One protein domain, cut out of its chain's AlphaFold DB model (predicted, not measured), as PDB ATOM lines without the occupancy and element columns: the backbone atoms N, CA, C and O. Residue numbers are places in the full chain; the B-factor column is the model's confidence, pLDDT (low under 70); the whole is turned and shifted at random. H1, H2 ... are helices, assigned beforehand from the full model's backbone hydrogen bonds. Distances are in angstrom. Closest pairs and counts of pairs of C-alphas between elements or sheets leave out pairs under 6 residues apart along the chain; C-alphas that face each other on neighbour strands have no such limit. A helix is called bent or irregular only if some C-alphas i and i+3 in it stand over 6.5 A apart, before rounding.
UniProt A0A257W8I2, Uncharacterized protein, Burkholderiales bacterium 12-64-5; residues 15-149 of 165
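What this domain is: This is residues 15 to 149 of the 165 residues of an uncharacterized protein of Burkholderiales bacterium 12-64-5 (UniProt A0A257W8I2). Two short helices, H2 and H3, sit in the middle, between a helical hairpin of H7 and H8 on one side and a corner made by H4 and H5 on the other. H1 lies at one end, the short H6 sits at the turn of the hairpin, and a long strip without named elements, residues 79 to 102, runs from H5 to H6. The printed part has 135 residues with eight named helices, H1 to H8 in order, and no named strand; the class is all helix. It is compact, with a radius of gyration of the C-alphas of 16.4 A and spans of 44 by 35 by 22 A.

Where its parts are: H1, residues 15 to 23, begins at C-alpha 15 (-42.165, 42.562, 32.508). H2 is residues 33 to 37, H3 41 to 47, H4 55 to 62, and H5 65 to 78, 19.4 A long. H6 is residues 103 to 106, H7 117 to 127, 15.3 A, and H8 130 to 148, 25.4 A, ending at C-alpha 148 (-63.702, 31.848, 16.000). H8 has a kink of 32 degrees near residue 142 and is only just irregular: C-alphas 143 and 146 are 6.9 A apart.

How they stand to each other: H1 touches H2, closest C-alphas Pro 15 and Gly 35, 5.9 A. H2 touches H3, Ser 37 and Gln 44, 5.2 A. H4 and H5 are close but not clearly touching, Val 61 and Gly 67, 6.2 A. H6 touches H7, Met 106 and Ala 127, 5.0 A. H7 and H8 form a hairpin; H8 touches H7 with residues 132 to 136 alone, Ser 125 and Leu 133 closest at 4.7 A. Every O i to N i+4 pair is within hydrogen-bond range in H1, H2, H4, H5 and H7; H8 has 13 of 15, H3 0 of 3 but 4 of 4 O i to N i+3 pairs, and H6 is too short for an i+4 pair.

The domain as a whole: The C-alphas farthest apart, of Ser 25 and Asp 131, are 46.4 A apart. The printed part has no cut, and the link from H5 to H6 is long. Mean pLDDT of the printed part is 81.7, under 70 at residues 114 to 116 and 127 to 149.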
ATOM      1  N   PRO A  15     -41.912  43.395  31.327       88.31
ATOM      2  CA  PRO A  15     -42.165  42.562  32.508       88.31
ATOM      3  C   PRO A  15     -42.084  43.333  33.834       88.31
ATOM      4  O   PRO A  15     -42.868  43.077  34.740       88.31
ATOM      5  N   GLN A  16     -41.164  44.298  33.944       91.31
ATOM      6  CA  GLN A  16     -41.021  45.129  35.145       91.31
ATOM      7  C   GLN A  16     -42.174  46.127  35.259       91.31
ATOM      8  O   GLN A  16     -42.733  46.291  36.338       91.31
ATOM      9  N   VAL A  17     -42.572  46.731  34.136       95.00
ATOM     10  CA  VAL A  17     -43.733  47.631  34.064       95.00
ATOM     11  C   VAL A  17     -45.013  46.907  34.485       95.00
ATOM     12  O   VAL A  17     -45.756  47.423  35.312       95.00
ATOM     13  N   MET A  18     -45.253  45.696  33.970       94.50
ATOM     14  CA  MET A  18     -46.425  44.895  34.338       94.50
ATOM     15  C   MET A  18     -46.419  44.485  35.817       94.50
ATOM     16  O   MET A  18     -47.475  44.467  36.447       94.50
ATOM     17  N   GLU A  19     -45.247  44.189  36.388       93.62
ATOM     18  CA  GLU A  19     -45.117  43.890  37.818       93.62
ATOM     19  C   GLU A  19     -45.440  45.109  38.690       93.62
ATOM     20  O   GLU A  19     -46.189  44.984  39.658       93.62
ATOM     21  N   GLN A  20     -44.939  46.294  38.329       95.75
ATOM     22  CA  GLN A  20     -45.248  47.542  39.038       95.75
ATOM     23  C   GLN A  20     -46.749  47.866  38.991       95.75
ATOM     24  O   GLN A  20     -47.332  48.237  40.007       95.75
ATOM     25  N   LEU A  21     -47.383  47.645  37.833       96.00
ATOM     26  CA  LEU A  21     -48.833  47.750  37.625       96.00
ATOM     27  C   LEU A  21     -49.604  46.826  38.581       96.00
ATOM     28  O   LEU A  21     -50.525  47.258  39.268       96.00
ATOM     29  N   ARG A  22     -49.194  45.553  38.663       93.88
ATOM     30  CA  ARG A  22     -49.822  44.543  39.527       93.88
ATOM     31  C   ARG A  22     -49.686  44.871  41.016       93.88
ATOM     32  O   ARG A  22     -50.627  44.638  41.777       93.88
ATOM     33  N   LEU A  23     -48.519  45.381  41.421       94.88
ATOM     34  CA  LEU A  23     -48.214  45.787  42.798       94.88
ATOM     35  C   LEU A  23     -48.808  47.156  43.171       94.88
ATOM     36  O   LEU A  23     -48.841  47.493  44.353       94.88
ATOM     37  N   GLY A  24     -49.273  47.936  42.191       94.69
ATOM     38  CA  GLY A  24     -49.816  49.280  42.395       94.69
ATOM     39  C   GLY A  24     -48.760  50.361  42.640       94.69
ATOM     40  O   GLY A  24     -49.109  51.440  43.103       94.69
ATOM     41  N   SER A  25     -47.481  50.091  42.352       95.56
ATOM     42  CA  SER A  25     -46.409  51.099  42.400       95.56
ATOM     43  C   SER A  25     -46.292  51.924  41.114       95.56
ATOM     44  O   SER A  25     -45.562  52.912  41.094       95.56
ATOM     45  N   LEU A  26     -47.002  51.518  40.056       96.19
ATOM     46  CA  LEU A  26     -47.228  52.280  38.830       96.19
ATOM     47  C   LEU A  26     -48.731  52.289  38.535       96.19
ATOM     48  O   LEU A  26     -49.363  51.234  38.526       96.19
ATOM     49  N   GLU A  27     -49.308  53.461  38.280       95.62
ATOM     50  CA  GLU A  27     -50.761  53.611  38.134       95.62
ATOM     51  C   GLU A  27     -51.268  53.244  36.734       95.62
ATOM     52  O   GLU A  27     -52.366  52.703  36.597       95.62
ATOM     53  N   MET A  28     -50.504  53.565  35.685       95.62
ATOM     54  CA  MET A  28     -50.900  53.352  34.289       95.62
ATOM     55  C   MET A  28     -49.688  53.103  33.390       95.62
ATOM     56  O   MET A  28     -48.641  53.729  33.545       95.62
ATOM     57  N   ALA A  29     -49.859  52.235  32.393       94.81
ATOM     58  CA  ALA A  29     -48.873  52.001  31.347       94.81
ATOM     59  C   ALA A  29     -49.548  51.583  30.036       94.81
ATOM     60  O   ALA A  29     -50.621  50.984  30.043       94.81
ATOM     61  N   VAL A  30     -48.875  51.851  28.915       92.69
ATOM     62  CA  VAL A  30     -49.198  51.257  27.612       92.69
ATOM     63  C   VAL A  30     -48.164  50.172  27.346       92.69
ATOM     64  O   VAL A  30     -46.966  50.451  27.285       92.69
ATOM     65  N   VAL A  31     -48.616  48.925  27.227       90.69
ATOM     66  CA  VAL A  31     -47.743  47.753  27.096       90.69
ATOM     67  C   VAL A  31     -48.202  46.922  25.906       90.69
ATOM     68  O   VAL A  31     -49.394  46.720  25.705       90.69
ATOM     69  N   HIS A  32     -47.254  46.435  25.104       87.62
ATOM     70  CA  HIS A  32     -47.571  45.531  24.001       87.62
ATOM     71  C   HIS A  32     -48.055  44.169  24.512       87.62
ATOM     72  O   HIS A  32     -47.603  43.682  25.550       87.62
ATOM     73  N   ASP A  33     -48.890  43.524  23.708       85.75
ATOM     74  CA  ASP A  33     -49.405  42.161  23.852       85.75
ATOM     75  C   ASP A  33     -48.374  41.143  24.376       85.75
ATOM     76  O   ASP A  33     -48.634  40.441  25.355       85.75
ATOM     77  N   GLY A  34     -47.160  41.125  23.811       79.31
ATOM     78  CA  GLY A  34     -46.098  40.225  24.266       79.31
ATOM     79  C   GLY A  34     -45.690  40.447  25.728       79.31
ATOM     80  O   GLY A  34     -45.440  39.485  26.450       79.31
ATOM     81  N   GLY A  35     -45.664  41.699  26.187       84.56
ATOM     82  CA  GLY A  35     -45.371  42.043  27.579       84.56
ATOM     83  C   GLY A  35     -46.509  41.679  28.528       84.56
ATOM     84  O   GLY A  35     -46.255  41.133  29.599       84.56
ATOM     85  N   ILE A  36     -47.753  41.913  28.105       90.81
ATOM     86  CA  ILE A  36     -48.946  41.581  28.892       90.81
ATOM     87  C   ILE A  36     -49.051  40.066  29.099       90.81
ATOM     88  O   ILE A  36     -49.312  39.621  30.217       90.81
ATOM     89  N   SER A  37     -48.772  39.274  28.058       87.31
ATOM     90  CA  SER A  37     -48.870  37.809  28.104       87.31
ATOM     91  C   SER A  37     -47.961  37.146  29.147       87.31
ATOM     92  O   SER A  37     -48.272  36.059  29.627       87.31
ATOM     93  N   GLY A  38     -46.870  37.804  29.555       84.25
ATOM     94  CA  GLY A  38     -46.002  37.311  30.628       84.25
ATOM     95  C   GLY A  38     -46.638  37.396  32.022       84.25
ATOM     96  O   GLY A  38     -46.306  36.599  32.894       84.25
ATOM     97  N   THR A  39     -47.569  38.331  32.228       89.38
ATOM     98  CA  THR A  39     -48.281  38.535  33.503       89.38
ATOM     99  C   THR A  39     -49.689  37.947  33.468       89.38
ATOM    100  O   THR A  39     -50.156  37.391  34.459       89.38
ATOM    101  N   TYR A  40     -50.364  38.032  32.322       92.00
ATOM    102  CA  TYR A  40     -51.693  37.486  32.083       92.00
ATOM    103  C   TYR A  40     -51.673  36.646  30.798       92.00
ATOM    104  O   TYR A  40     -51.928  37.136  29.700       92.00
ATOM    105  N   ALA A  41     -51.347  35.358  30.948       89.88
ATOM    106  CA  ALA A  41     -51.135  34.422  29.838       89.88
ATOM    107  C   ALA A  41     -52.259  34.370  28.779       89.88
ATOM    108  O   ALA A  41     -51.919  34.321  27.596       89.88
ATOM    109  N   PRO A  42     -53.565  34.432  29.128       90.06
ATOM    110  CA  PRO A  42     -54.638  34.391  28.126       90.06
ATOM    111  C   PRO A  42     -54.573  35.515  27.086       90.06
ATOM    112  O   PRO A  42     -55.022  35.321  25.959       90.06
ATOM    113  N   TYR A  43     -53.947  36.653  27.411       90.50
ATOM    114  CA  TYR A  43     -53.774  37.765  26.471       90.50
ATOM    115  C   TYR A  43     -52.984  37.382  25.211       90.50
ATOM    116  O   TYR A  43     -53.086  38.043  24.180       90.50
ATOM    117  N   GLN A  44     -52.209  36.291  25.269       86.69
ATOM    118  CA  GLN A  44     -51.448  35.766  24.137       86.69
ATOM    119  C   GLN A  44     -52.322  35.400  22.928       86.69
ATOM    120  O   GLN A  44     -51.806  35.370  21.811       86.69
ATOM    121  N   VAL A  45     -53.622  35.145  23.114       86.44
ATOM    122  CA  VAL A  45     -54.526  34.804  22.004       86.44
ATOM    123  C   VAL A  45     -54.555  35.898  20.928       86.44
ATOM    124  O   VAL A  45     -54.612  35.594  19.740       86.44
ATOM    125  N   PHE A  46     -54.401  37.167  21.317       85.44
ATOM    126  CA  PHE A  46     -54.363  38.294  20.380       85.44
ATOM    127  C   PHE A  46     -53.055  38.395  19.586       85.44
ATOM    128  O   PHE A  46     -53.005  39.060  18.550       85.44
ATOM    129  N   SER A  47     -52.004  37.726  20.059       78.81
ATOM    130  CA  SER A  47     -50.679  37.667  19.435       78.81
ATOM    131  C   SER A  47     -50.511  36.479  18.491       78.81
ATOM    132  O   SER A  47     -49.422  36.300  17.933       78.81
ATOM    133  N   LEU A  48     -51.537  35.632  18.346       84.00
ATOM    134  CA  LEU A  48     -51.463  34.459  17.486       84.00
ATOM    135  C   LEU A  48     -51.220  34.883  16.024       84.00
ATOM    136  O   LEU A  48     -51.935  35.742  15.497       84.00
ATOM    137  N   PRO A  49     -50.201  34.322  15.348       78.38
ATOM    138  CA  PRO A  49     -49.892  34.678  13.973       78.38
ATOM    139  C   PRO A  49     -51.080  34.380  13.062       78.38
ATOM    140  O   PRO A  49     -51.637  33.287  13.109       78.38
ATOM    141  N   PHE A  50     -51.422  35.343  12.205       79.94
ATOM    142  CA  PHE A  50     -52.464  35.219  11.178       79.94
ATOM    143  C   PHE A  50     -53.902  35.033  11.695       79.94
ATOM    144  O   PHE A  50     -54.779  34.711  10.900       79.94
ATOM    145  N   ILE A  51     -54.168  35.263  12.986       82.31
ATOM    146  CA  ILE A  51     -55.523  35.116  13.549       82.31
ATOM    147  C   ILE A  51     -56.485  36.231  13.120       82.31
ATOM    148  O   ILE A  51     -57.695  36.040  13.072       82.31
ATOM    149  N   TRP A  52     -55.942  37.403  12.792       83.06
ATOM    150  CA  TRP A  52     -56.711  38.555  12.343       83.06
ATOM    151  C   TRP A  52     -56.686  38.635  10.823       83.06
ATOM    152  O   TRP A  52     -55.630  38.839  10.227       83.06
ATOM    153  N   GLU A  53     -57.855  38.534  10.199       81.38
ATOM    154  CA  GLU A  53     -57.989  38.716   8.751       81.38
ATOM    155  C   GLU A  53     -57.761  40.183   8.347       81.38
ATOM    156  O   GLU A  53     -57.111  40.472   7.344       81.38
ATOM    157  N   ASN A  54     -58.257  41.129   9.148       84.06
ATOM    158  CA  ASN A  54     -57.999  42.557   8.988       84.06
ATOM    159  C   ASN A  54     -58.162  43.302  10.324       84.06
ATOM    160  O   ASN A  54     -58.668  42.759  11.310       84.06
ATOM    161  N   GLN A  55     -57.754  44.573  10.346       85.62
ATOM    162  CA  GLN A  55     -57.832  45.405  11.550       85.62
ATOM    163  C   GLN A  55     -59.274  45.619  12.035       85.62
ATOM    164  O   GLN A  55     -59.499  45.654  13.239       85.62
ATOM    165  N   ALA A  56     -60.262  45.725  11.137       88.88
ATOM    166  CA  ALA A  56     -61.655  45.947  11.531       88.88
ATOM    167  C   ALA A  56     -62.224  44.759  12.328       88.88
ATOM    168  O   ALA A  56     -62.941  44.955  13.309       88.88
ATOM    169  N   ILE A  57     -61.864  43.531  11.948       88.25
ATOM    170  CA  ILE A  57     -62.225  42.319  12.695       88.25
ATOM    171  C   ILE A  57     -61.520  42.290  14.051       88.25
ATOM    172  O   ILE A  57     -62.169  41.999  15.054       88.25
ATOM    173  N   ALA A  58     -60.230  42.646  14.103       89.25
ATOM    174  CA  ALA A  58     -59.497  42.726  15.364       89.25
ATOM    175  C   ALA A  58     -60.181  43.689  16.347       89.25
ATOM    176  O   ALA A  58     -60.499  43.292  17.465       89.25
ATOM    177  N   TRP A  59     -60.514  44.907  15.909       91.69
ATOM    178  CA  TRP A  59     -61.236  45.883  16.735       91.69
ATOM    179  C   TRP A  59     -62.601  45.375  17.194       91.69
ATOM    180  O   TRP A  59     -62.920  45.474  18.374       91.69
ATOM    181  N   LYS A  60     -63.380  44.738  16.310       92.75
ATOM    182  CA  LYS A  60     -64.685  44.167  16.680       92.75
ATOM    183  C   LYS A  60     -64.579  43.127  17.804       92.75
ATOM    184  O   LYS A  60     -65.477  43.046  18.639       92.75
ATOM    185  N   VAL A  61     -63.516  42.323  17.821       91.56
ATOM    186  CA  VAL A  61     -63.284  41.313  18.867       91.56
ATOM    187  C   VAL A  61     -62.770  41.957  20.157       91.56
ATOM    188  O   VAL A  61     -63.283  41.649  21.233       91.56
ATOM    189  N   LEU A  62     -61.793  42.861  20.046       91.81
ATOM    190  CA  LEU A  62     -61.168  43.555  21.178       91.81
ATOM    191  C   LEU A  62     -62.145  44.473  21.929       91.81
ATOM    192  O   LEU A  62     -62.078  44.548  23.154       91.81
ATOM    193  N   ASP A  63     -63.063  45.121  21.210       93.69
ATOM    194  CA  ASP A  63     -64.089  46.009  21.775       93.69
ATOM    195  C   ASP A  63     -65.415  45.276  22.055       93.69
ATOM    196  O   ASP A  63     -66.361  45.847  22.601       93.69
ATOM    197  N   GLY A  64     -65.505  44.006  21.658       93.81
ATOM    198  CA  GLY A  64     -66.688  43.171  21.815       93.81
ATOM    199  C   GLY A  64     -66.787  42.483  23.177       93.81
ATOM    200  O   GLY A  64     -65.985  42.689  24.089       93.81
ATOM    201  N   ALA A  65     -67.776  41.590  23.296       94.50
ATOM    202  CA  ALA A  65     -68.031  40.827  24.520       94.50
ATOM    203  C   ALA A  65     -66.812  40.009  24.980       94.50
ATOM    204  O   ALA A  65     -66.519  39.979  26.171       94.50
ATOM    205  N   PHE A  66     -66.069  39.416  24.039       92.31
ATOM    206  CA  PHE A  66     -64.858  38.653  24.346       92.31
ATOM    207  C   PHE A  66     -63.769  39.521  24.991       92.31
ATOM    208  O   PHE A  66     -63.217  39.159  26.029       92.31
ATOM    209  N   GLY A  67     -63.479  40.691  24.411       92.88
ATOM    210  CA  GLY A  67     -62.514  41.631  24.979       92.88
ATOM    211  C   GLY A  67     -62.931  42.146  26.360       92.88
ATOM    212  O   GLY A  67     -62.095  42.225  27.259       92.88
ATOM    213  N   ALA A  68     -64.224  42.416  26.564       95.62
ATOM    214  CA  ALA A  68     -64.761  42.829  27.861       95.62
ATOM    215  C   ALA A  68     -64.655  41.725  28.931       95.62
ATOM    216  O   ALA A  68     -64.256  42.001  30.064       95.62
ATOM    217  N   GLU A  69     -64.967  40.476  28.578       95.94
ATOM    218  CA  GLU A  69     -64.819  39.323  29.472       95.94
ATOM    219  C   GLU A  69     -63.352  39.110  29.856       95.94
ATOM    220  O   GLU A  69     -63.025  38.989  31.039       95.94
ATOM    221  N   MET A  70     -62.451  39.154  28.873       95.75
ATOM    222  CA  MET A  70     -61.017  39.033  29.115       95.75
ATOM    223  C   MET A  70     -60.479  40.174  29.987       95.75
ATOM    224  O   MET A  70     -59.662  39.932  30.873       95.75
ATOM    225  N   ALA A  71     -60.936  41.412  29.777       96.50
ATOM    226  CA  ALA A  71     -60.549  42.556  30.603       96.50
ATOM    227  C   ALA A  71     -60.956  42.360  32.072       96.50
ATOM    228  O   ALA A  71     -60.198  42.692  32.988       96.50
ATOM    229  N   GLU A  72     -62.138  41.789  32.310       97.88
ATOM    230  CA  GLU A  72     -62.617  41.493  33.654       97.88
ATOM    231  C   GLU A  72     -61.881  40.299  34.288       97.88
ATOM    232  O   GLU A  72     -61.567  40.340  35.480       97.88
ATOM    233  N   ASP A  73     -61.529  39.270  33.512       96.94
ATOM    234  CA  ASP A  73     -60.682  38.165  33.981       96.94
ATOM    235  C   ASP A  73     -59.263  38.648  34.327       96.94
ATOM    236  O   ASP A  73     -58.733  38.331  35.397       96.94
ATOM    237  N   MET A  74     -58.673  39.505  33.486       96.94
ATOM    238  CA  MET A  74     -57.393  40.166  33.749       96.94
ATOM    239  C   MET A  74     -57.450  40.971  35.051       96.94
ATOM    240  O   MET A  74     -56.552  40.858  35.891       96.94
ATOM    241  N   ARG A  75     -58.534  41.720  35.281       97.06
ATOM    242  CA  ARG A  75     -58.734  42.462  36.531       97.06
ATOM    243  C   ARG A  75     -58.742  41.541  37.747       97.06
ATOM    244  O   ARG A  75     -58.126  41.874  38.757       97.06
ATOM    245  N   ARG A  76     -59.415  40.390  37.668       96.62
ATOM    246  CA  ARG A  76     -59.525  39.432  38.784       96.62
ATOM    247  C   ARG A  76     -58.226  38.680  39.056       96.62
ATOM    248  O   ARG A  76     -57.885  38.478  40.217       96.62
ATOM    249  N   ARG A  77     -57.520  38.251  38.010       95.31
ATOM    250  CA  ARG A  77     -56.361  37.349  38.129       95.31
ATOM    251  C   ARG A  77     -55.022  38.066  38.193       95.31
ATOM    252  O   ARG A  77     -54.102  37.556  38.822       95.31
ATOM    253  N   ALA A  78     -54.906  39.216  37.537       94.81
ATOM    254  CA  ALA A  78     -53.665  39.981  37.457       94.81
ATOM    255  C   ALA A  78     -53.705  41.289  38.258       94.81
ATOM    256  O   ALA A  78     -52.686  41.966  38.310       94.81
ATOM    257  N   ASN A  79     -54.839  41.647  38.879       95.81
ATOM    258  CA  ASN A  79     -55.034  42.925  39.580       95.81
ATOM    259  C   ASN A  79     -54.741  44.155  38.694       95.81
ATOM    260  O   ASN A  79     -54.256  45.178  39.164       95.81
ATOM    261  N   ILE A  80     -55.017  44.053  37.390       97.12
ATOM    262  CA  ILE A  80     -54.773  45.123  36.416       97.12
ATOM    263  C   ILE A  80     -56.062  45.390  35.649       97.12
ATOM    264  O   ILE A  80     -56.668  44.477  35.094       97.12
ATOM    265  N   ARG A  81     -56.480  46.657  35.605       97.25
ATOM    266  CA  ARG A  81     -57.636  47.091  34.819       97.25
ATOM    267  C   ARG A  81     -57.183  47.527  33.431       97.25
ATOM    268  O   ARG A  81     -56.462  48.509  33.296       97.25
ATOM    269  N   LEU A  82     -57.669  46.834  32.407       96.50
ATOM    270  CA  LEU A  82     -57.525  47.274  31.026       96.50
ATOM    271  C   LEU A  82     -58.451  48.474  30.766       96.50
ATOM    272  O   LEU A  82     -59.654  48.385  31.002       96.50
ATOM    273  N   LEU A  83     -57.884  49.596  30.317       95.56
ATOM    274  CA  LEU A  83     -58.638  50.825  30.024       95.56
ATOM    275  C   LEU A  83     -59.055  50.935  28.553       95.56
ATOM    276  O   LEU A  83     -60.030  51.608  28.240       95.56
ATOM    277  N   GLY A  84     -58.310  50.289  27.661       93.56
ATOM    278  CA  GLY A  84     -58.562  50.292  26.228       93.56
ATOM    279  C   GLY A  84     -57.406  49.662  25.461       93.56
ATOM    280  O   GLY A  84     -56.323  49.442  26.011       93.56
ATOM    281  N   HIS A  85     -57.653  49.383  24.189       92.38
ATOM    282  CA  HIS A  85     -56.654  48.893  23.248       92.38
ATOM    283  C   HIS A  85     -56.140  50.045  22.380       92.38
ATOM    284  O   HIS A  85     -56.866  50.993  22.090       92.38
ATOM    285  N   ALA A  86     -54.881  49.961  21.957       88.25
ATOM    286  CA  ALA A  86     -54.273  50.901  21.023       88.25
ATOM    287  C   ALA A  86     -53.650  50.131  19.855       88.25
ATOM    288  O   ALA A  86     -53.109  49.040  20.054       88.25
ATOM    289  N   ASP A  87     -53.712  50.704  18.650       84.88
ATOM    290  CA  ASP A  87     -53.070  50.104  17.482       84.88
ATOM    291  C   ASP A  87     -51.548  50.266  17.559       84.88
ATOM    292  O   ASP A  87     -51.037  51.357  17.814       84.88
ATOM    293  N   ASN A  88     -50.825  49.186  17.276       81.50
ATOM    294  CA  ASN A  88     -49.377  49.201  17.070       81.50
ATOM    295  C   ASN A  88     -48.991  48.773  15.639       81.50
ATOM    296  O   ASN A  88     -47.818  48.540  15.342       81.50
ATOM    297  N   GLY A  89     -49.980  48.652  14.754       78.69
ATOM    298  CA  GLY A  89     -49.824  48.244  13.370       78.69
ATOM    299  C   GLY A  89     -49.594  46.745  13.182       78.69
ATOM    300  O   GLY A  89     -49.485  45.953  14.123       78.69
ATOM    301  N   VAL A  90     -49.502  46.355  11.911       80.94
ATOM    302  CA  VAL A  90     -49.199  44.979  11.501       80.94
ATOM    303  C   VAL A  90     -47.701  44.714  11.634       80.94
ATOM    304  O   VAL A  90     -46.856  45.527  11.254       80.94
ATOM    305  N   ARG A  91     -47.352  43.547  12.180       80.31
ATOM    306  CA  ARG A  91     -45.956  43.136  12.353       80.31
ATOM    307  C   ARG A  91     -45.379  42.646  11.025       80.31
ATOM    308  O   ARG A  91     -45.894  41.703  10.433       80.31
ATOM    309  N   HIS A  92     -44.260  43.236  10.611       82.50
ATOM    310  CA  HIS A  92     -43.480  42.814   9.446       82.50
ATOM    311  C   HIS A  92     -42.082  42.348   9.866       82.50
ATOM    312  O   HIS A  92     -41.500  42.877  10.816       82.50
ATOM    313  N   PHE A  93     -41.520  41.370   9.149       81.38
ATOM    314  CA  PHE A  93     -40.126  40.968   9.338       81.38
ATOM    315  C   PHE A  93     -39.180  41.932   8.622       81.38
ATOM    316  O   PHE A  93     -39.382  42.278   7.462       81.38
ATOM    317  N   THR A  94     -38.101  42.314   9.301       78.75
ATOM    318  CA  THR A  94     -37.034  43.153   8.744       78.75
ATOM    319  C   THR A  94     -35.678  42.541   9.062       78.75
ATOM    320  O   THR A  94     -35.474  42.024  10.162       78.75
ATOM    321  N   ASN A  95     -34.729  42.618   8.134       84.19
ATOM    322  CA  ASN A  95     -33.345  42.203   8.357       84.19
ATOM    323  C   ASN A  95     -32.398  43.002   7.443       84.19
ATOM    324  O   ASN A  95     -32.841  43.607   6.472       84.19
ATOM    325  N   SER A  96     -31.098  42.984   7.738       80.44
ATOM    326  CA  SER A  96     -30.067  43.693   6.963       80.44
ATOM    327  C   SER A  96     -29.316  42.817   5.951       80.44
ATOM    328  O   SER A  96     -28.351  43.276   5.350       80.44
ATOM    329  N   LYS A  97     -29.698  41.543   5.789       79.62
ATOM    330  CA  LYS A  97     -28.944  40.561   4.995       79.62
ATOM    331  C   LYS A  97     -29.503  40.370   3.592       79.62
ATOM    332  O   LYS A  97     -28.728  40.287   2.647       79.62
ATOM    333  N   ARG A  98     -30.821  40.214   3.463       85.56
ATOM    334  CA  ARG A  98     -31.488  39.915   2.187       85.56
ATOM    335  C   ARG A  98     -32.997  40.173   2.253       85.56
ATOM    336  O   ARG A  98     -33.550  40.184   3.355       85.56
ATOM    337  N   PRO A  99     -33.680  40.334   1.110       88.00
ATOM    338  CA  PRO A  99     -35.139  40.340   1.060       88.00
ATOM    339  C   PRO A  99     -35.755  39.056   1.639       88.00
ATOM    340  O   PRO A  99     -35.133  37.997   1.603       88.00
ATOM    341  N   ILE A 100     -36.979  39.171   2.157       82.00
ATOM    342  CA  ILE A 100     -37.828  38.047   2.573       82.00
ATOM    343  C   ILE A 100     -39.105  38.144   1.740       82.00
ATOM    344  O   ILE A 100     -39.863  39.102   1.898       82.00
ATOM    345  N   VAL A 101     -39.315  37.194   0.832       87.31
ATOM    346  CA  VAL A 101     -40.475  37.140  -0.073       87.31
ATOM    347  C   VAL A 101     -41.269  35.856   0.144       87.31
ATOM    348  O   VAL A 101     -42.495  35.879   0.060       87.31
ATOM    349  N   THR A 102     -40.592  34.753   0.465       85.19
ATOM    350  CA  THR A 102     -41.225  33.484   0.846       85.19
ATOM    351  C   THR A 102     -40.810  33.065   2.259       85.19
ATOM    352  O   THR A 102     -39.805  33.555   2.783       85.19
ATOM    353  N   PRO A 103     -41.556  32.151   2.908       81.69
ATOM    354  CA  PRO A 103     -41.156  31.603   4.202       81.69
ATOM    355  C   PRO A 103     -39.736  31.014   4.209       81.69
ATOM    356  O   PRO A 103     -39.003  31.236   5.168       81.69
ATOM    357  N   ASP A 104     -39.301  30.355   3.127       83.62
ATOM    358  CA  ASP A 104     -37.954  29.769   3.020       83.62
ATOM    359  C   ASP A 104     -36.815  30.791   3.166       83.62
ATOM    360  O   ASP A 104     -35.731  30.444   3.649       83.62
ATOM    361  N   ASP A 105     -37.050  32.063   2.828       84.62
ATOM    362  CA  ASP A 105     -36.048  33.123   2.969       84.62
ATOM    363  C   ASP A 105     -35.665  33.383   4.437       84.62
ATOM    364  O   ASP A 105     -34.595  33.944   4.710       84.62
ATOM    365  N   MET A 106     -36.492  32.940   5.394       82.00
ATOM    366  CA  MET A 106     -36.242  33.042   6.837       82.00
ATOM    367  C   MET A 106     -35.155  32.075   7.326       82.00
ATOM    368  O   MET A 106     -34.563  32.292   8.389       82.00
ATOM    369  N   ARG A 107     -34.828  31.038   6.546       82.50
ATOM    370  CA  ARG A 107     -33.870  29.993   6.925       82.50
ATOM    371  C   ARG A 107     -32.485  30.567   7.230       82.50
ATOM    372  O   ARG A 107     -31.866  31.265   6.424       82.50
ATOM    373  N   GLY A 108     -31.969  30.284   8.424       80.44
ATOM    374  CA  GLY A 108     -30.662  30.782   8.875       80.44
ATOM    375  C   GLY A 108     -30.608  32.284   9.204       80.44
ATOM    376  O   GLY A 108     -29.527  32.799   9.512       80.44
ATOM    377  N   LEU A 109     -31.735  33.010   9.167       77.56
ATOM    378  CA  LEU A 109     -31.816  34.346   9.759       77.56
ATOM    379  C   LEU A 109     -31.931  34.234  11.283       77.56
ATOM    380  O   LEU A 109     -32.649  33.398  11.819       77.56
ATOM    381  N   LYS A 110     -31.226  35.120  11.991       77.25
ATOM    382  CA  LYS A 110     -31.382  35.305  13.436       77.25
ATOM    383  C   LYS A 110     -32.318  36.491  13.648       77.25
ATOM    384  O   LYS A 110     -31.890  37.630  13.477       77.25
ATOM    385  N   ILE A 111     -33.582  36.220  13.961       78.56
ATOM    386  CA  ILE A 111     -34.617  37.245  14.137       78.56
ATOM    387  C   ILE A 111     -34.902  37.429  15.627       78.56
ATOM    388  O   ILE A 111     -35.164  36.468  16.346       78.56
ATOM    389  N   ARG A 112     -34.851  38.678  16.097       78.62
ATOM    390  CA  ARG A 112     -35.234  39.026  17.468       78.62
ATOM    391  C   ARG A 112     -36.757  39.043  17.587       78.62
ATOM    392  O   ARG A 112     -37.425  39.686  16.783       78.62
ATOM    393  N   VAL A 113     -37.286  38.443  18.651       74.94
ATOM    394  CA  VAL A 113     -38.722  38.451  18.982       74.94
ATOM    395  C   VAL A 113     -38.995  39.059  20.358       74.94
ATOM    396  O   VAL A 113     -38.085  39.226  21.174       74.94
ATOM    397  N   GLN A 114     -40.250  39.443  20.605       68.75
ATOM    398  CA  GLN A 114     -40.714  39.781  21.955       68.75
ATOM    399  C   GLN A 114     -40.752  38.516  22.837       68.75
ATOM    400  O   GLN A 114     -40.888  37.418  22.296       68.75
ATOM    401  N   PRO A 115     -40.641  38.652  24.171       65.38
ATOM    402  CA  PRO A 115     -40.571  37.524  25.101       65.38
ATOM    403  C   PRO A 115     -41.949  36.879  25.330       65.38
ATOM    404  O   PRO A 115     -42.460  36.870  26.443       65.38
ATOM    405  N   ALA A 116     -42.553  36.348  24.269       69.94
ATOM    406  CA  ALA A 116     -43.785  35.572  24.320       69.94
ATOM    407  C   ALA A 116     -43.581  34.251  23.556       69.94
ATOM    408  O   ALA A 116     -43.102  34.295  22.415       69.94
ATOM    409  N   PRO A 117     -43.955  33.089  24.134       77.06
ATOM    410  CA  PRO A 117     -43.754  31.777  23.509       77.06
ATOM    411  C   PRO A 117     -44.252  31.683  22.061       77.06
ATOM    412  O   PRO A 117     -43.581  31.102  21.212       77.06
ATOM    413  N   VAL A 118     -45.386  32.321  21.760       78.19
ATOM    414  CA  VAL A 118     -45.975  32.374  20.417       78.19
ATOM    415  C   VAL A 118     -45.019  32.927  19.352       78.19
ATOM    416  O   VAL A 118     -44.915  32.363  18.264       78.19
ATOM    417  N   PHE A 119     -44.273  33.994  19.653       76.44
ATOM    418  CA  PHE A 119     -43.382  34.616  18.673       76.44
ATOM    419  C   PHE A 119     -42.110  33.800  18.462       76.44
ATOM    420  O   PHE A 119     -41.600  33.747  17.343       76.44
ATOM    421  N   VAL A 120     -41.617  33.149  19.521       77.38
ATOM    422  CA  VAL A 120     -40.489  32.211  19.429       77.38
ATOM    423  C   VAL A 120     -40.874  31.049  18.518       77.38
ATOM    424  O   VAL A 120     -40.204  30.832  17.510       77.38
ATOM    425  N   LYS A 121     -42.015  30.401  18.789       80.69
ATOM    426  CA  LYS A 121     -42.541  29.307  17.961       80.69
ATOM    427  C   LYS A 121     -42.729  29.717  16.502       80.69
ATOM    428  O   LYS A 121     -42.353  28.961  15.610       80.69
ATOM    429  N   LEU A 122     -43.275  30.908  16.236       81.38
ATOM    430  CA  LEU A 122     -43.447  31.412  14.870       81.38
ATOM    431  C   LEU A 122     -42.109  31.481  14.125       81.38
ATOM    432  O   LEU A 122     -41.990  30.958  13.019       81.38
ATOM    433  N   VAL A 123     -41.103  32.130  14.718       78.06
ATOM    434  CA  VAL A 123     -39.799  32.304  14.065       78.06
ATOM    435  C   VAL A 123     -39.074  30.975  13.917       78.06
ATOM    436  O   VAL A 123     -38.487  30.743  12.867       78.06
ATOM    437  N   GLU A 124     -39.141  30.089  14.908       77.12
ATOM    438  CA  GLU A 124     -38.582  28.738  14.797       77.12
ATOM    439  C   GLU A 124     -39.228  27.954  13.657       77.12
ATOM    440  O   GLU A 124     -38.524  27.297  12.900       77.12
ATOM    441  N   SER A 125     -40.544  28.072  13.489       77.62
ATOM    442  CA  SER A 125     -41.286  27.376  12.433       77.62
ATOM    443  C   SER A 125     -40.963  27.906  11.043       77.62
ATOM    444  O   SER A 125     -40.825  27.129  10.109       77.62
ATOM    445  N   LEU A 126     -40.798  29.226  10.914       75.31
ATOM    446  CA  LEU A 126     -40.395  29.876   9.666       75.31
ATOM    447  C   LEU A 126     -38.914  29.651   9.335       75.31
ATOM    448  O   LEU A 126     -38.544  29.577   8.171       75.31
ATOM    449  N   ALA A 127     -38.048  29.574  10.348       66.75
ATOM    450  CA  ALA A 127     -36.627  29.284  10.169       66.75
ATOM    451  C   ALA A 127     -36.353  27.786   9.948       66.75
ATOM    452  O   ALA A 127     -35.251  27.425   9.515       66.75
ATOM    453  N   ALA A 128     -37.326  26.932  10.269       56.16
ATOM    454  CA  ALA A 128     -37.299  25.499  10.043       56.16
ATOM    455  C   ALA A 128     -37.886  25.110   8.674       56.16
ATOM    456  O   ALA A 128     -38.222  25.941   7.840       56.16
ATOM    457  N   ASP A 129     -37.923  23.805   8.424       56.81
ATOM    458  CA  ASP A 129     -38.514  23.191   7.239       56.81
ATOM    459  C   ASP A 129     -40.019  23.533   7.085       56.81
ATOM    460  O   ASP A 129     -40.718  23.549   8.108       56.81
ATOM    461  N   PRO A 130     -40.529  23.780   5.856       48.91
ATOM    462  CA  PRO A 130     -41.948  24.008   5.555       48.91
ATOM    463  C   PRO A 130     -42.951  23.109   6.298       48.91
ATOM    464  O   PRO A 130     -44.001  23.599   6.724       48.91
ATOM    465  N   ASP A 131     -42.628  21.834   6.536       51.94
ATOM    466  CA  ASP A 131     -43.513  20.902   7.253       51.94
ATOM    467  C   ASP A 131     -43.770  21.323   8.713       51.94
ATOM    468  O   ASP A 131     -44.865  21.131   9.256       51.94
ATOM    469  N   LYS A 132     -42.789  21.964   9.362       53.44
ATOM    470  CA  LYS A 132     -42.939  22.472  10.736       53.44
ATOM    471  C   LYS A 132     -43.792  23.738  10.798       53.44
ATOM    472  O   LYS A 132     -44.503  23.937  11.782       53.44
ATOM    473  N   LEU A 133     -43.771  24.564   9.750       52.28
ATOM    474  CA  LEU A 133     -44.650  25.729   9.633       52.28
ATOM    475  C   LEU A 133     -46.120  25.320   9.530       52.28
ATOM    476  O   LEU A 133     -46.964  25.903  10.214       52.28
ATOM    477  N   ALA A 134     -46.423  24.296   8.727       57.75
ATOM    478  CA  ALA A 134     -47.775  23.756   8.617       57.75
ATOM    479  C   ALA A 134     -48.281  23.208   9.963       57.75
ATOM    480  O   ALA A 134     -49.406  23.505  10.360       57.75
ATOM    481  N   ALA A 135     -47.437  22.486  10.708       57.12
ATOM    482  CA  ALA A 135     -47.796  21.955  12.024       57.12
ATOM    483  C   ALA A 135     -48.137  23.057  13.044       57.12
ATOM    484  O   ALA A 135     -49.128  22.951  13.765       57.12
ATOM    485  N   VAL A 136     -47.357  24.140  13.078       60.50
ATOM    486  CA  VAL A 136     -47.608  25.266  13.991       60.50
ATOM    487  C   VAL A 136     -48.829  26.088  13.582       60.50
ATOM    488  O   VAL A 136     -49.571  26.538  14.452       60.50
ATOM    489  N   ARG A 137     -49.112  26.221  12.278       59.03
ATOM    490  CA  ARG A 137     -50.377  26.798  11.797       59.03
ATOM    491  C   ARG A 137     -51.576  26.009  12.324       59.03
ATOM    492  O   ARG A 137     -52.481  26.612  12.887       59.03
ATOM    493  N   THR A 138     -51.541  24.682  12.216       62.25
ATOM    494  CA  THR A 138     -52.595  23.805  12.745       62.25
ATOM    495  C   THR A 138     -52.733  23.922  14.266       62.25
ATOM    496  O   THR A 138     -53.850  23.949  14.774       62.25
ATOM    497  N   GLU A 139     -51.623  24.035  15.009       64.50
ATOM    498  CA  GLU A 139     -51.650  24.258  16.466       64.50
ATOM    499  C   GLU A 139     -52.339  25.590  16.817       64.50
ATOM    500  O   GLU A 139     -53.203  25.632  17.694       64.50
ATOM    501  N   PHE A 140     -52.003  26.673  16.109       64.56
ATOM    502  CA  PHE A 140     -52.629  27.980  16.317       64.56
ATOM    503  C   PHE A 140     -54.106  27.995  15.929       64.56
ATOM    504  O   PHE A 140     -54.916  28.545  16.673       64.56
ATOM    505  N   GLU A 141     -54.473  27.359  14.818       62.34
ATOM    506  CA  GLU A 141     -55.869  27.215  14.409       62.34
ATOM    507  C   GLU A 141     -56.667  26.391  15.417       62.34
ATOM    508  O   GLU A 141     -57.777  26.777  15.753       62.34
ATOM    509  N   ALA A 142     -56.110  25.311  15.968       61.88
ATOM    510  CA  ALA A 142     -56.775  24.520  17.001       61.88
ATOM    511  C   ALA A 142     -56.983  25.308  18.306       61.88
ATOM    512  O   ALA A 142     -58.021  25.169  18.950       61.88
ATOM    513  N   LEU A 143     -56.024  26.158  18.688       58.81
ATOM    514  CA  LEU A 143     -56.154  27.054  19.843       58.81
ATOM    515  C   LEU A 143     -57.181  28.166  19.602       58.81
ATOM    516  O   LEU A 143     -57.862  28.582  20.537       58.81
ATOM    517  N   ALA A 144     -57.293  28.641  18.361       52.94
ATOM    518  CA  ALA A 144     -58.220  29.689  17.955       52.94
ATOM    519  C   ALA A 144     -59.639  29.158  17.675       52.94
ATOM    520  O   ALA A 144     -60.612  29.868  17.908       52.94
ATOM    521  N   ALA A 145     -59.788  27.915  17.212       51.44
ATOM    522  CA  ALA A 145     -61.057  27.345  16.753       51.44
ATOM    523  C   ALA A 145     -62.216  27.464  17.764       51.44
ATOM    524  O   ALA A 145     -63.305  27.846  17.337       51.44
ATOM    525  N   PRO A 146     -62.026  27.251  19.084       51.47
ATOM    526  CA  PRO A 146     -63.088  27.462  20.071       51.47
ATOM    527  C   PRO A 146     -63.593  28.912  20.146       51.47
ATOM    528  O   PRO A 146     -64.694  29.144  20.632       51.47
ATOM    529  N   TYR A 147     -62.798  29.881  19.685       45.00
ATOM    530  CA  TYR A 147     -63.072  31.316  19.785       45.00
ATOM    531  C   TYR A 147     -63.601  31.934  18.482       45.00
ATOM    532  O   TYR A 147     -64.228  32.990  18.526       45.00
ATOM    533  N   PHE A 148     -63.371  31.296  17.326       42.00
ATOM    534  CA  PHE A 148     -63.702  31.848  16.000       42.00
ATOM    535  C   PHE A 148     -64.654  30.975  15.161       42.00
ATOM    536  O   PHE A 148     -64.926  31.326  14.015       42.00
ATOM    537  N   ALA A 149     -65.190  29.879  15.716       42.69
ATOM    538  CA  ALA A 149     -66.041  28.915  15.005       42.69
ATOM    539  C   ALA A 149     -67.224  29.538  14.228       42.69
ATOM    540  O   ALA A 149     -67.617  29.003  13.194       42.69
TER     541      ALA A 149